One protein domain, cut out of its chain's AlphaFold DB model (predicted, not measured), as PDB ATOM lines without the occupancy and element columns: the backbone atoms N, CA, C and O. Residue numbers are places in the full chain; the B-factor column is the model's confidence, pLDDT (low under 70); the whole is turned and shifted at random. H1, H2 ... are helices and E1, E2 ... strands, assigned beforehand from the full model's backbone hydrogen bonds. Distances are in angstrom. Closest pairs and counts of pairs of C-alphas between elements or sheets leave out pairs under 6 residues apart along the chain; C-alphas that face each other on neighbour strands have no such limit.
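What this domain is: This is residues 223 to 264 and 274 to 324 of the 329 residues of the protein "Zinc ring finger domain containing protein" of Ophiostoma piceae (strain UAMH 11346) (UniProt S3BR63). Little regular structure: a rounded body mostly of loops, with the small antiparallel hairpin E2 and E3 near its middle and the parallel pair E4 and E5, with H1, at one side. The 93 printed residues, 24 in named elements, run E1 E2 E3 E4 H1 E5 H2, class mixed. The whole is compact, radius of gyration of the C-alphas 12.6 A, spanning 31 by 28 by 24 A.

Where its parts are: Find E2, residues 242 to 244, at C-alpha 242 (227.152, 176.393, 129.929); E3, residues 251 to 253, measures 7.3 A. Then look for E4, 276 to 278, 7.2 A; H1, 282 to 286, 7.1 A; and E5, 291 to 293. E1 is residues 232 to 234; H2, 316 to 319, ends at C-alpha 319 (215.262, 180.289, 131.264).

How they stand to each other: In the hairpin E2 and E3, N 243 and O 252 are within hydrogen-bond range, 2.9 A. E4, H1 and E5 form a strand-helix-strand unit, parallel strands with a helix between, its crossover right-handed; N 293 and O 277 are within range, 2.8 A. The closest C-alphas of E3 and E4, Cys 253 and His 277, are 7.1 A apart. H1 has 0 of 1 O i to N i+4 pairs within range, 1 of 2 to N i+3; H2 is too short for the former. E1 pairs with no named strand.

The domain as a whole: Residues 265 to 273 are not printed; the gap is 16.3 A. The link E5 to H2 is long, 22 residues. Look for pLDDT under 70 in 20 residues, among them 285 to 290.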
ATOM      1  N   LYS A 223     224.276 186.832 138.426       90.62
ATOM      2  CA  LYS A 223     225.587 187.140 139.012       90.62
ATOM      3  C   LYS A 223     226.516 185.941 138.954       90.62
ATOM      4  O   LYS A 223     226.086 184.801 139.097       90.62
ATOM      5  N   CYS A 224     227.812 186.166 138.767       90.50
ATOM      6  CA  CYS A 224     228.791 185.087 138.886       90.50
ATOM      7  C   CYS A 224     228.717 184.434 140.291       90.50
ATOM      8  O   CYS A 224     228.776 185.159 141.287       90.50
ATOM      9  N   PRO A 225     228.623 183.093 140.400       91.69
ATOM     10  CA  PRO A 225     228.497 182.407 141.690       91.69
ATOM     11  C   PRO A 225     229.795 182.400 142.517       91.69
ATOM     12  O   PRO A 225     229.770 182.083 143.706       91.69
ATOM     13  N   ARG A 226     230.937 182.747 141.904       89.75
ATOM     14  CA  ARG A 226     232.256 182.696 142.541       89.75
ATOM     15  C   ARG A 226     232.438 183.783 143.601       89.75
ATOM     16  O   ARG A 226     232.163 184.963 143.354       89.75
ATOM     17  N   LEU A 227     232.980 183.383 144.752       88.12
ATOM     18  CA  LEU A 227     233.399 184.282 145.824       88.12
ATOM     19  C   LEU A 227     234.394 185.320 145.286       88.12
ATOM     20  O   LEU A 227     235.344 184.979 144.584       88.12
ATOM     21  N   GLY A 228     234.154 186.596 145.589       84.88
ATOM     22  CA  GLY A 228     235.002 187.710 145.149       84.88
ATOM     23  C   GLY A 228     234.770 188.211 143.717       84.88
ATOM     24  O   GLY A 228     235.383 189.204 143.345       84.88
ATOM     25  N   CYS A 229     233.888 187.590 142.917       86.69
ATOM     26  CA  CYS A 229     233.569 188.071 141.565       86.69
ATOM     27  C   CYS A 229     232.181 188.723 141.488       86.69
ATOM     28  O   CYS A 229     232.086 189.939 141.364       86.69
ATOM     29  N   ARG A 230     231.097 187.935 141.561       86.12
ATOM     30  CA  ARG A 230     229.688 188.400 141.532       86.12
ATOM     31  C   ARG A 230     229.299 189.397 140.427       86.12
ATOM     32  O   ARG A 230     228.224 189.990 140.511       86.12
ATOM     33  N   VAL A 231     230.109 189.541 139.375       86.50
ATOM     34  CA  VAL A 231     229.783 190.409 138.237       86.50
ATOM     35  C   VAL A 231     228.472 189.944 137.589       86.50
ATOM     36  O   VAL A 231     228.283 188.729 137.440       86.50
ATOM     37  N   PRO A 232     227.547 190.862 137.253       85.00
ATOM     38  CA  PRO A 232     226.352 190.518 136.497       85.00
ATOM     39  C   PRO A 232     226.768 190.076 135.094       85.00
ATOM     40  O   PRO A 232     227.584 190.722 134.440       85.00
ATOM     41  N   LEU A 233     226.239 188.943 134.656       84.88
ATOM     42  CA  LEU A 233     226.474 188.384 133.333       84.88
ATOM     43  C   LEU A 233     225.157 188.459 132.572       84.88
ATOM     44  O   LEU A 233     224.129 188.082 133.125       84.88
ATOM     45  N   GLU A 234     225.177 188.936 131.334       78.88
ATOM     46  CA  GLU A 234     224.023 188.902 130.431       78.88
ATOM     47  C   GLU A 234     224.156 187.698 129.498       78.88
ATOM     48  O   GLU A 234     225.256 187.371 129.044       78.88
ATOM     49  N   ARG A 235     223.041 187.030 129.196       72.06
ATOM     50  CA  ARG A 235     223.021 185.964 128.193       72.06
ATOM     51  C   ARG A 235     222.549 186.544 126.867       72.06
ATOM     52  O   ARG A 235     221.398 186.949 126.733       72.06
ATOM     53  N   ILE A 236     223.450 186.591 125.892       53.16
ATOM     54  CA  ILE A 236     223.154 187.092 124.550       53.16
ATOM     55  C   ILE A 236     222.532 185.947 123.740       53.16
ATOM     56  O   ILE A 236     223.236 185.028 123.333       53.16
ATOM     57  N   GLY A 237     221.216 186.013 123.516       51.75
ATOM     58  CA  GLY A 237     220.466 185.048 122.701       51.75
ATOM     59  C   GLY A 237     220.172 183.713 123.404       51.75
ATOM     60  O   GLY A 237     220.936 183.241 124.246       51.75
ATOM     61  N   GLY A 238     219.033 183.091 123.074       59.59
ATOM     62  CA  GLY A 238     218.741 181.706 123.473       59.59
ATOM     63  C   GLY A 238     219.879 180.765 123.047       59.59
ATOM     64  O   GLY A 238     220.506 180.978 122.013       59.59
ATOM     65  N   GLY A 239     220.216 179.755 123.858       67.44
ATOM     66  CA  GLY A 239     221.479 179.021 123.682       67.44
ATOM     67  C   GLY A 239     221.865 178.026 124.785       67.44
ATOM     68  O   GLY A 239     221.062 177.665 125.643       67.44
ATOM     69  N   CYS A 240     223.127 177.600 124.791       78.38
ATOM     70  CA  CYS A 240     223.659 176.651 125.769       78.38
ATOM     71  C   CYS A 240     223.560 177.182 127.219       78.38
ATOM     72  O   CYS A 240     223.707 178.379 127.465       78.38
ATOM     73  N   ALA A 241     223.330 176.296 128.188       84.94
ATOM     74  CA  ALA A 241     223.322 176.617 129.615       84.94
ATOM     75  C   ALA A 241     224.722 176.619 130.255       84.94
ATOM     76  O   ALA A 241     224.846 176.982 131.426       84.94
ATOM     77  N   HIS A 242     225.761 176.217 129.521       85.81
ATOM     78  CA  HIS A 242     227.152 176.393 129.929       85.81
ATOM     79  C   HIS A 242     227.537 177.872 129.821       85.81
ATOM     80  O   HIS A 242     227.395 178.467 128.754       85.81
ATOM     81  N   MET A 243     228.015 178.459 130.918       84.81
ATOM     82  CA  MET A 243     228.445 179.851 130.966       84.81
ATOM     83  C   MET A 243     229.863 179.952 131.521       84.81
ATOM     84  O   MET A 243     230.134 179.437 132.603       84.81
ATOM     85  N   THR A 244     230.728 180.695 130.835       85.94
ATOM     86  CA  THR A 244     232.077 181.034 131.309       85.94
ATOM     87  C   THR A 244     232.106 182.510 131.694       85.94
ATOM     88  O   THR A 244     231.840 183.388 130.875       85.94
ATOM     89  N   CYS A 245     232.404 182.817 132.957       83.94
ATOM     90  CA  CYS A 245     232.504 184.203 133.408       83.94
ATOM     91  C   CYS A 245     233.718 184.885 132.766       83.94
ATOM     92  O   CYS A 245     234.851 184.506 133.036       83.94
ATOM     93  N   VAL A 246     233.509 185.955 132.001       81.50
ATOM     94  CA  VAL A 246     234.604 186.685 131.334       81.50
ATOM     95  C   VAL A 246     235.594 187.346 132.302       81.50
ATOM     96  O   VAL A 246     236.737 187.586 131.936       81.50
ATOM     97  N   HIS A 247     235.181 187.615 133.544       80.62
ATOM     98  CA  HIS A 247     236.017 188.296 134.537       80.62
ATOM     99  C   HIS A 247     236.900 187.338 135.351       80.62
ATOM    100  O   HIS A 247     238.017 187.685 135.718       80.62
ATOM    101  N   CYS A 248     236.401 186.148 135.698       83.56
ATOM    102  CA  CYS A 248     237.129 185.197 136.554       83.56
ATOM    103  C   CYS A 248     237.294 183.804 135.936       83.56
ATOM    104  O   CYS A 248     237.718 182.881 136.629       83.56
ATOM    105  N   GLN A 249     236.901 183.643 134.670       82.75
ATOM    106  CA  GLN A 249     236.958 182.406 133.877       82.75
ATOM    107  C   GLN A 249     236.255 181.200 134.506       82.75
ATOM    108  O   GLN A 249     236.451 180.063 134.100       82.75
ATOM    109  N   THR A 250     235.408 181.436 135.506       85.44
ATOM    110  CA  THR A 250     234.654 180.365 136.146       85.44
ATOM    111  C   THR A 250     233.568 179.876 135.209       85.44
ATOM    112  O   THR A 250     232.705 180.654 134.804       85.44
ATOM    113  N   GLU A 251     233.607 178.583 134.923       87.31
ATOM    114  CA  GLU A 251     232.585 177.861 134.180       87.31
ATOM    115  C   GLU A 251     231.504 177.361 135.133       87.31
ATOM    116  O   GLU A 251     231.796 176.827 136.206       87.31
ATOM    117  N   PHE A 252     230.242 177.578 134.785       88.06
ATOM    118  CA  PHE A 252     229.113 177.176 135.613       88.06
ATOM    119  C   PHE A 252     227.844 176.981 134.782       88.06
ATOM    120  O   PHE A 252     227.701 177.489 133.668       88.06
ATOM    121  N   CYS A 253     226.877 176.272 135.354       88.56
ATOM    122  CA  CYS A 253     225.557 176.109 134.754       88.56
ATOM    123  C   CYS A 253     224.679 177.348 134.995       88.56
ATOM    124  O   CYS A 253     224.413 177.713 136.138       88.56
ATOM    125  N   TRP A 254     224.141 177.960 133.941       89.44
ATOM    126  CA  TRP A 254     223.263 179.132 134.026       89.44
ATOM    127  C   TRP A 254     221.970 178.880 134.813       89.44
ATOM    128  O   TRP A 254     221.475 179.771 135.505       89.44
ATOM    129  N   SER A 255     221.422 177.665 134.717       88.25
ATOM    130  CA  SER A 255     220.182 177.274 135.397       88.25
ATOM    131  C   SER A 255     220.385 177.143 136.908       88.25
ATOM    132  O   SER A 255     219.686 177.793 137.680       88.25
ATOM    133  N   CYS A 256     221.356 176.326 137.334       89.06
ATOM    134  CA  CYS A 256     221.531 175.970 138.749       89.06
ATOM    135  C   CYS A 256     222.712 176.646 139.445       89.06
ATOM    136  O   CYS A 256     222.930 176.392 140.624       89.06
ATOM    137  N   LYS A 257     223.480 177.472 138.727       90.38
ATOM    138  CA  LYS A 257     224.619 178.269 139.211       90.38
ATOM    139  C   LYS A 257     225.814 177.462 139.745       90.38
ATOM    140  O   LYS A 257     226.774 178.050 140.231       90.38
ATOM    141  N   VAL A 258     225.787 176.131 139.632       89.50
ATOM    142  CA  VAL A 258     226.882 175.254 140.072       89.50
ATOM    143  C   VAL A 258     228.092 175.433 139.166       89.50
ATOM    144  O   VAL A 258     227.984 175.283 137.949       89.50
ATOM    145  N   MET A 259     229.230 175.748 139.780       88.31
ATOM    146  CA  MET A 259     230.539 175.833 139.144       88.31
ATOM    147  C   MET A 259     231.051 174.445 138.760       88.31
ATOM    148  O   MET A 259     231.012 173.505 139.561       88.31
ATOM    149  N   TRP A 260     231.564 174.333 137.542       84.00
ATOM    150  CA  TRP A 260     232.286 173.162 137.058       84.00
ATOM    151  C   TRP A 260     233.742 173.260 137.540       84.00
ATOM    152  O   TRP A 260     234.265 174.356 137.750       84.00
ATOM    153  N   LYS A 261     234.383 172.129 137.869       67.31
ATOM    154  CA  LYS A 261     235.690 172.172 138.549       67.31
ATOM    155  C   LYS A 261     236.763 172.805 137.659       67.31
ATOM    156  O   LYS A 261     237.028 172.333 136.563       67.31
ATOM    157  N   VAL A 262     237.446 173.789 138.237       52.25
ATOM    158  CA  VAL A 262     238.684 174.396 137.745       52.25
ATOM    159  C   VAL A 262     239.806 173.364 137.891       52.25
ATOM    160  O   VAL A 262     240.219 173.057 139.010       52.25
ATOM    161  N   GLY A 263     240.279 172.790 136.783       42.75
ATOM    162  CA  GLY A 263     241.588 172.138 136.775       42.75
ATOM    163  C   GLY A 263     242.640 173.169 137.179       42.75
ATOM    164  O   GLY A 263     242.583 174.308 136.718       42.75
ATOM    165  N   ALA A 264     243.548 172.807 138.087       35.41
ATOM    166  CA  ALA A 264     244.649 173.679 138.477       35.41
ATOM    167  C   ALA A 264     245.341 174.226 137.218       35.41
ATOM    168  O   ALA A 264     245.633 173.475 136.285       35.41
ATOM    169  N   SER A 274     232.884 165.741 133.372       62.94
ATOM    170  CA  SER A 274     231.422 165.678 133.343       62.94
ATOM    171  C   SER A 274     230.790 166.901 134.030       62.94
ATOM    172  O   SER A 274     231.211 167.236 135.148       62.94
ATOM    173  N   PRO A 275     229.754 167.522 133.435       76.31
ATOM    174  CA  PRO A 275     229.091 168.690 134.003       76.31
ATOM    175  C   PRO A 275     228.549 168.388 135.402       76.31
ATOM    176  O   PRO A 275     227.935 167.340 135.618       76.31
ATOM    177  N   LEU A 276     228.754 169.300 136.357       82.88
ATOM    178  CA  LEU A 276     228.207 169.189 137.715       82.88
ATOM    179  C   LEU A 276     226.972 170.085 137.866       82.88
ATOM    180  O   LEU A 276     227.004 171.262 137.506       82.88
ATOM    181  N   HIS A 277     225.896 169.537 138.428       86.88
ATOM    182  CA  HIS A 277     224.605 170.215 138.571       86.88
ATOM    183  C   HIS A 277     223.994 170.034 139.958       86.88
ATOM    184  O   HIS A 277     224.281 169.055 140.640       86.88
ATOM    185  N   LEU A 278     223.077 170.922 140.356       87.31
ATOM    186  CA  LEU A 278     222.185 170.606 141.474       87.31
ATOM    187  C   LEU A 278     221.257 169.450 141.093       87.31
ATOM    188  O   LEU A 278     220.782 169.385 139.957       87.31
ATOM    189  N   THR A 279     220.928 168.591 142.055       86.12
ATOM    190  CA  THR A 279     219.895 167.548 141.897       86.12
ATOM    191  C   THR A 279     218.540 168.110 141.448       86.12
ATOM    192  O   THR A 279     217.769 167.415 140.796       86.12
ATOM    193  N   THR A 280     218.267 169.380 141.750       86.12
ATOM    194  CA  THR A 280     217.052 170.111 141.367       86.12
ATOM    195  C   THR A 280     217.156 170.849 140.027       86.12
ATOM    196  O   THR A 280     216.219 171.542 139.635       86.12
ATOM    197  N   CYS A 281     218.280 170.753 139.313       85.44
ATOM    198  CA  CYS A 281     218.449 171.417 138.023       85.44
ATOM    199  C   CYS A 281     217.623 170.708 136.940       85.44
ATOM    200  O   CYS A 281     217.847 169.530 136.668       85.44
ATOM    201  N   SER A 282     216.738 171.442 136.258       81.25
ATOM    202  CA  SER A 282     215.919 170.910 135.154       81.25
ATOM    203  C   SER A 282     216.754 170.300 134.022       81.25
ATOM    204  O   SER A 282     216.328 169.349 133.375       81.25
ATOM    205  N   LEU A 283     217.973 170.802 133.824       79.69
ATOM    206  CA  LEU A 283     218.885 170.320 132.791       79.69
ATOM    207  C   LEU A 283     219.695 169.085 133.212       79.69
ATOM    208  O   LEU A 283     220.223 168.394 132.349       79.69
ATOM    209  N   ALA A 284     219.787 168.778 134.512       75.56
ATOM    210  CA  ALA A 284     220.482 167.573 134.978       75.56
ATOM    211  C   ALA A 284     219.740 166.290 134.575       75.56
ATOM    212  O   ALA A 284     220.361 165.251 134.389       75.56
ATOM    213  N   GLN A 285     218.414 166.366 134.431       64.06
ATOM    214  CA  GLN A 285     217.571 165.227 134.059       64.06
ATOM    215  C   GLN A 285     217.504 165.007 132.544       64.06
ATOM    216  O   GLN A 285     217.280 163.885 132.102       64.06
ATOM    217  N   GLN A 286     217.711 166.061 131.748       64.75
ATOM    218  CA  GLN A 286     217.663 165.984 130.284       64.75
ATOM    219  C   GLN A 286     218.898 165.299 129.675       64.75
ATOM    220  O   GLN A 286     218.825 164.815 128.548       64.75
ATOM    221  N   TYR A 287     220.016 165.222 130.408       59.53
ATOM    222  CA  TYR A 287     221.281 164.679 129.908       59.53
ATOM    223  C   TYR A 287     221.901 163.712 130.933       59.53
ATOM    224  O   TYR A 287     222.436 164.122 131.959       59.53
ATOM    225  N   HIS A 288     221.856 162.406 130.642       55.81
ATOM    226  CA  HIS A 288     222.309 161.306 131.518       55.81
ATOM    227  C   HIS A 288     223.828 161.267 131.822       55.81
ATOM    228  O   HIS A 288     224.301 160.315 132.440       55.81
ATOM    229  N   SER A 289     224.608 162.263 131.389       57.38
ATOM    230  CA  SER A 289     226.071 162.322 131.544       57.38
ATOM    231  C   SER A 289     226.558 163.283 132.641       57.38
ATOM    232  O   SER A 289     227.765 163.378 132.873       57.38
ATOM    233  N   SER A 290     225.650 163.980 133.330       66.75
ATOM    234  CA  SER A 290     225.991 164.981 134.349       66.75
ATOM    235  C   SER A 290     226.056 164.392 135.761       66.75
ATOM    236  O   SER A 290     225.164 163.663 136.193       66.75
ATOM    237  N   LYS A 291     227.088 164.761 136.532       75.62
ATOM    238  CA  LYS A 291     227.135 164.488 137.978       75.62
ATOM    239  C   LYS A 291     226.206 165.458 138.706       75.62
ATOM    240  O   LYS A 291     226.094 166.625 138.325       75.62
ATOM    241  N   THR A 292     225.575 165.009 139.786       83.12
ATOM    242  CA  THR A 292     224.713 165.856 140.621       83.12
ATOM    243  C   THR A 292     225.309 166.077 142.013       83.12
ATOM    244  O   THR A 292     226.088 165.269 142.511       83.12
ATOM    245  N   THR A 293     224.982 167.214 142.624       85.00
ATOM    246  CA  THR A 293     225.379 167.628 143.978       85.00
ATOM    247  C   THR A 293     224.193 168.303 144.663       85.00
ATOM    248  O   THR A 293     223.257 168.756 143.998       85.00
ATOM    249  N   THR A 294     224.214 168.415 145.988       87.81
ATOM    250  CA  THR A 294     223.238 169.222 146.733       87.81
ATOM    251  C   THR A 294     223.832 170.568 147.147       87.81
ATOM    252  O   THR A 294     225.049 170.760 147.117       87.81
ATOM    253  N   LYS A 295     222.979 171.520 147.552       83.69
ATOM    254  CA  LYS A 295     223.447 172.794 148.124       83.69
ATOM    255  C   LYS A 295     224.237 172.579 149.418       83.69
ATOM    256  O   LYS A 295     225.213 173.284 149.636       83.69
ATOM    257  N   ALA A 296     223.855 171.592 150.233       83.06
ATOM    258  CA  ALA A 296     224.566 171.247 151.464       83.06
ATOM    259  C   ALA A 296     226.002 170.779 151.176       83.06
ATOM    260  O   ALA A 296     226.928 171.228 151.839       83.06
ATOM    261  N   ASP A 297     226.210 169.996 150.113       81.69
ATOM    262  CA  ASP A 297     227.549 169.538 149.696       81.69
ATOM    263  C   ASP A 297     228.444 170.670 149.158       81.69
ATOM    264  O   ASP A 297     229.656 170.503 148.970       81.69
ATOM    265  N   LEU A 298     227.840 171.806 148.807       78.38
ATOM    266  CA  LEU A 298     228.529 173.014 148.358       78.38
ATOM    267  C   LEU A 298     228.701 174.037 149.489       78.38
ATOM    268  O   LEU A 298     229.570 174.903 149.386       78.38
ATOM    269  N   ALA A 299     227.912 173.932 150.562       64.81
ATOM    270  CA  ALA A 299     227.996 174.797 151.727       64.81
ATOM    271  C   ALA A 299     229.334 174.566 152.453       64.81
ATOM    272  O   ALA A 299     229.695 173.437 152.769       64.81
ATOM    273  N   GLY A 300     230.097 175.639 152.677       58.38
ATOM    274  CA  GLY A 300     231.424 175.572 153.304       58.38
ATOM    275  C   GLY A 300     232.596 175.350 152.340       58.38
ATOM    276  O   GLY A 300     233.732 175.245 152.787       58.38
ATOM    277  N   LYS A 301     232.366 175.308 151.019       65.56
ATOM    278  CA  LYS A 301     233.454 175.454 150.039       65.56
ATOM    279  C   LYS A 301     233.747 176.943 149.849       65.56
ATOM    280  O   LYS A 301     232.895 177.655 149.319       65.56
ATOM    281  N   ASP A 302     234.962 177.381 150.180       64.81
ATOM    282  CA  ASP A 302     235.435 178.785 150.125       64.81
ATOM    283  C   ASP A 302     235.395 179.441 148.727       64.81
ATOM    284  O   ASP A 302     235.859 180.557 148.518       64.81
ATOM    285  N   SER A 303     234.859 178.751 147.722       80.50
ATOM    286  CA  SER A 303     234.810 179.208 146.340       80.50
ATOM    287  C   SER A 303     233.494 179.895 145.952       80.50
ATOM    288  O   SER A 303     233.471 180.572 144.925       80.50
ATOM    289  N   TYR A 304     232.403 179.725 146.711       86.50
ATOM    290  CA  TYR A 304     231.089 180.308 146.391       86.50
ATOM    291  C   TYR A 304     230.804 181.581 147.188       86.50
ATOM    292  O   TYR A 304     231.101 181.672 148.375       86.50
ATOM    293  N   ALA A 305     230.197 182.571 146.536       86.69
ATOM    294  CA  ALA A 305     229.732 183.773 147.213       86.69
ATOM    295  C   ALA A 305     228.494 183.489 148.084       86.69
ATOM    296  O   ALA A 305     227.706 182.592 147.798       86.69
ATOM    297  N   VAL A 306     228.271 184.299 149.119       85.50
ATOM    298  CA  VAL A 306     227.029 184.229 149.909       85.50
ATOM    299  C   VAL A 306     225.826 184.534 149.006       85.50
ATOM    300  O   VAL A 306     225.823 185.561 148.320       85.50
ATOM    301  N   GLY A 307     224.824 183.647 148.992       86.06
ATOM    302  CA  GLY A 307     223.645 183.751 148.119       86.06
ATOM    303  C   GLY A 307     223.965 183.611 146.626       86.06
ATOM    304  O   GLY A 307     223.365 184.287 145.800       86.06
ATOM    305  N   TRP A 308     224.970 182.807 146.265       88.25
ATOM    306  CA  TRP A 308     225.393 182.563 144.874       88.25
ATOM    307  C   TRP A 308     224.303 181.968 143.969       88.25
ATOM    308  O   TRP A 308     224.416 182.008 142.743       88.25
ATOM    309  N   ASP A 309     223.296 181.366 144.583       86.19
ATOM    310  CA  ASP A 309     222.177 180.655 143.985       86.19
ATOM    311  C   ASP A 309     220.921 181.527 143.833       86.19
ATOM    312  O   ASP A 309     219.896 181.044 143.347       86.19
ATOM    313  N   GLU A 310     221.002 182.805 144.214       85.50
ATOM    314  CA  GLU A 310     219.902 183.761 144.149       85.50
ATOM    315  C   GLU A 310     220.264 184.996 143.316       85.50
ATOM    316  O   GLU A 310     221.212 185.730 143.595       85.50
ATOM    317  N   ASP A 311     219.431 185.272 142.313       87.00
ATOM    318  CA  ASP A 311     219.513 186.455 141.460       87.00
ATOM    319  C   ASP A 311     218.218 187.267 141.623       87.00
ATOM    320  O   ASP A 311     217.268 187.139 140.851       87.00
ATOM    321  N   ALA A 312     218.143 188.054 142.701       83.44
ATOM    322  CA  ALA A 312     216.962 188.854 143.020       83.44
ATOM    323  C   ALA A 312     216.611 189.815 141.871       83.44
ATOM    324  O   ALA A 312     217.448 190.606 141.437       83.44
ATOM    325  N   GLY A 313     215.362 189.749 141.409       81.31
ATOM    326  CA  GLY A 313     214.862 190.542 140.286       81.31
ATOM    327  C   GLY A 313     214.975 189.867 138.919       81.31
ATOM    328  O   GLY A 313     214.356 190.373 137.992       81.31
ATOM    329  N   TYR A 314     215.673 188.732 138.784       84.44
ATOM    330  CA  TYR A 314     215.784 188.012 137.511       84.44
ATOM    331  C   TYR A 314     214.456 187.388 137.079       84.44
ATOM    332  O   TYR A 314     213.812 186.662 137.846       84.44
ATOM    333  N   ASP A 315     214.071 187.613 135.823       83.19
ATOM    334  CA  ASP A 315     212.886 186.992 135.241       83.19
ATOM    335  C   ASP A 315     213.193 185.553 134.794       83.19
ATOM    336  O   ASP A 315     213.837 185.306 133.771       83.19
ATOM    337  N   LYS A 316     212.694 184.576 135.562       81.19
ATOM    338  CA  LYS A 316     212.861 183.142 135.274       81.19
ATOM    339  C   LYS A 316     212.221 182.709 133.951       81.19
ATOM    340  O   LYS A 316     212.580 181.645 133.450       81.19
ATOM    341  N   ALA A 317     211.316 183.492 133.353       80.12
ATOM    342  CA  ALA A 317     210.784 183.189 132.024       80.12
ATOM    343  C   ALA A 317     211.889 183.158 130.950       80.12
ATOM    344  O   ALA A 317     211.764 182.411 129.977       80.12
ATOM    345  N   ASN A 318     213.002 183.868 131.174       77.56
ATOM    346  CA  ASN A 318     214.178 183.878 130.296       77.56
ATOM    347  C   ASN A 318     214.944 182.537 130.268       77.56
ATOM    348  O   ASN A 318     215.814 182.330 129.419       77.56
ATOM    349  N   ASP A 319     214.627 181.607 131.175       79.88
ATOM    350  CA  ASP A 319     215.262 180.289 131.264       79.88
ATOM    351  C   ASP A 319     214.508 179.190 130.480       79.88
ATOM    352  O   ASP A 319     214.994 178.060 130.419       79.88
ATOM    353  N   ARG A 320     213.345 179.488 129.873       73.94
ATOM    354  CA  ARG A 320     212.470 178.480 129.226       73.94
ATOM    355  C   ARG A 320     213.131 177.692 128.089       73.94
ATOM    356  O   ARG A 320     212.829 176.513 127.948       73.94
ATOM    357  N   ASP A 321     214.054 178.311 127.354       71.44
ATOM    358  CA  ASP A 321     214.695 177.732 126.161       71.44
ATOM    359  C   ASP A 321     216.187 177.404 126.401       71.44
ATOM    360  O   ASP A 321     217.045 177.543 125.526       71.44
ATOM    361  N   LEU A 322     216.548 177.037 127.635       77.44
ATOM    362  CA  LEU A 322     217.890 176.547 127.971       77.44
ATOM    363  C   LEU A 322     218.096 175.114 127.456       77.44
ATOM    364  O   LEU A 322     217.298 174.228 127.743       77.44
ATOM    365  N   TRP A 323     219.213 174.873 126.770       73.19
ATOM    366  CA  TRP A 323     219.648 173.545 126.309       73.19
ATOM    367  C   TRP A 323     221.163 173.369 126.519       73.19
ATOM    368  O   TRP A 323     221.830 174.310 126.946       73.19
ATOM    369  N   PHE A 324     221.736 172.192 126.247       68.25
ATOM    370  CA  PHE A 324     223.195 171.977 126.244       68.25
ATOM    371  C   PHE A 324     223.710 171.580 124.862       68.25
ATOM    372  O   PHE A 324     223.178 170.665 124.236       68.25
TER     373      PHE A 324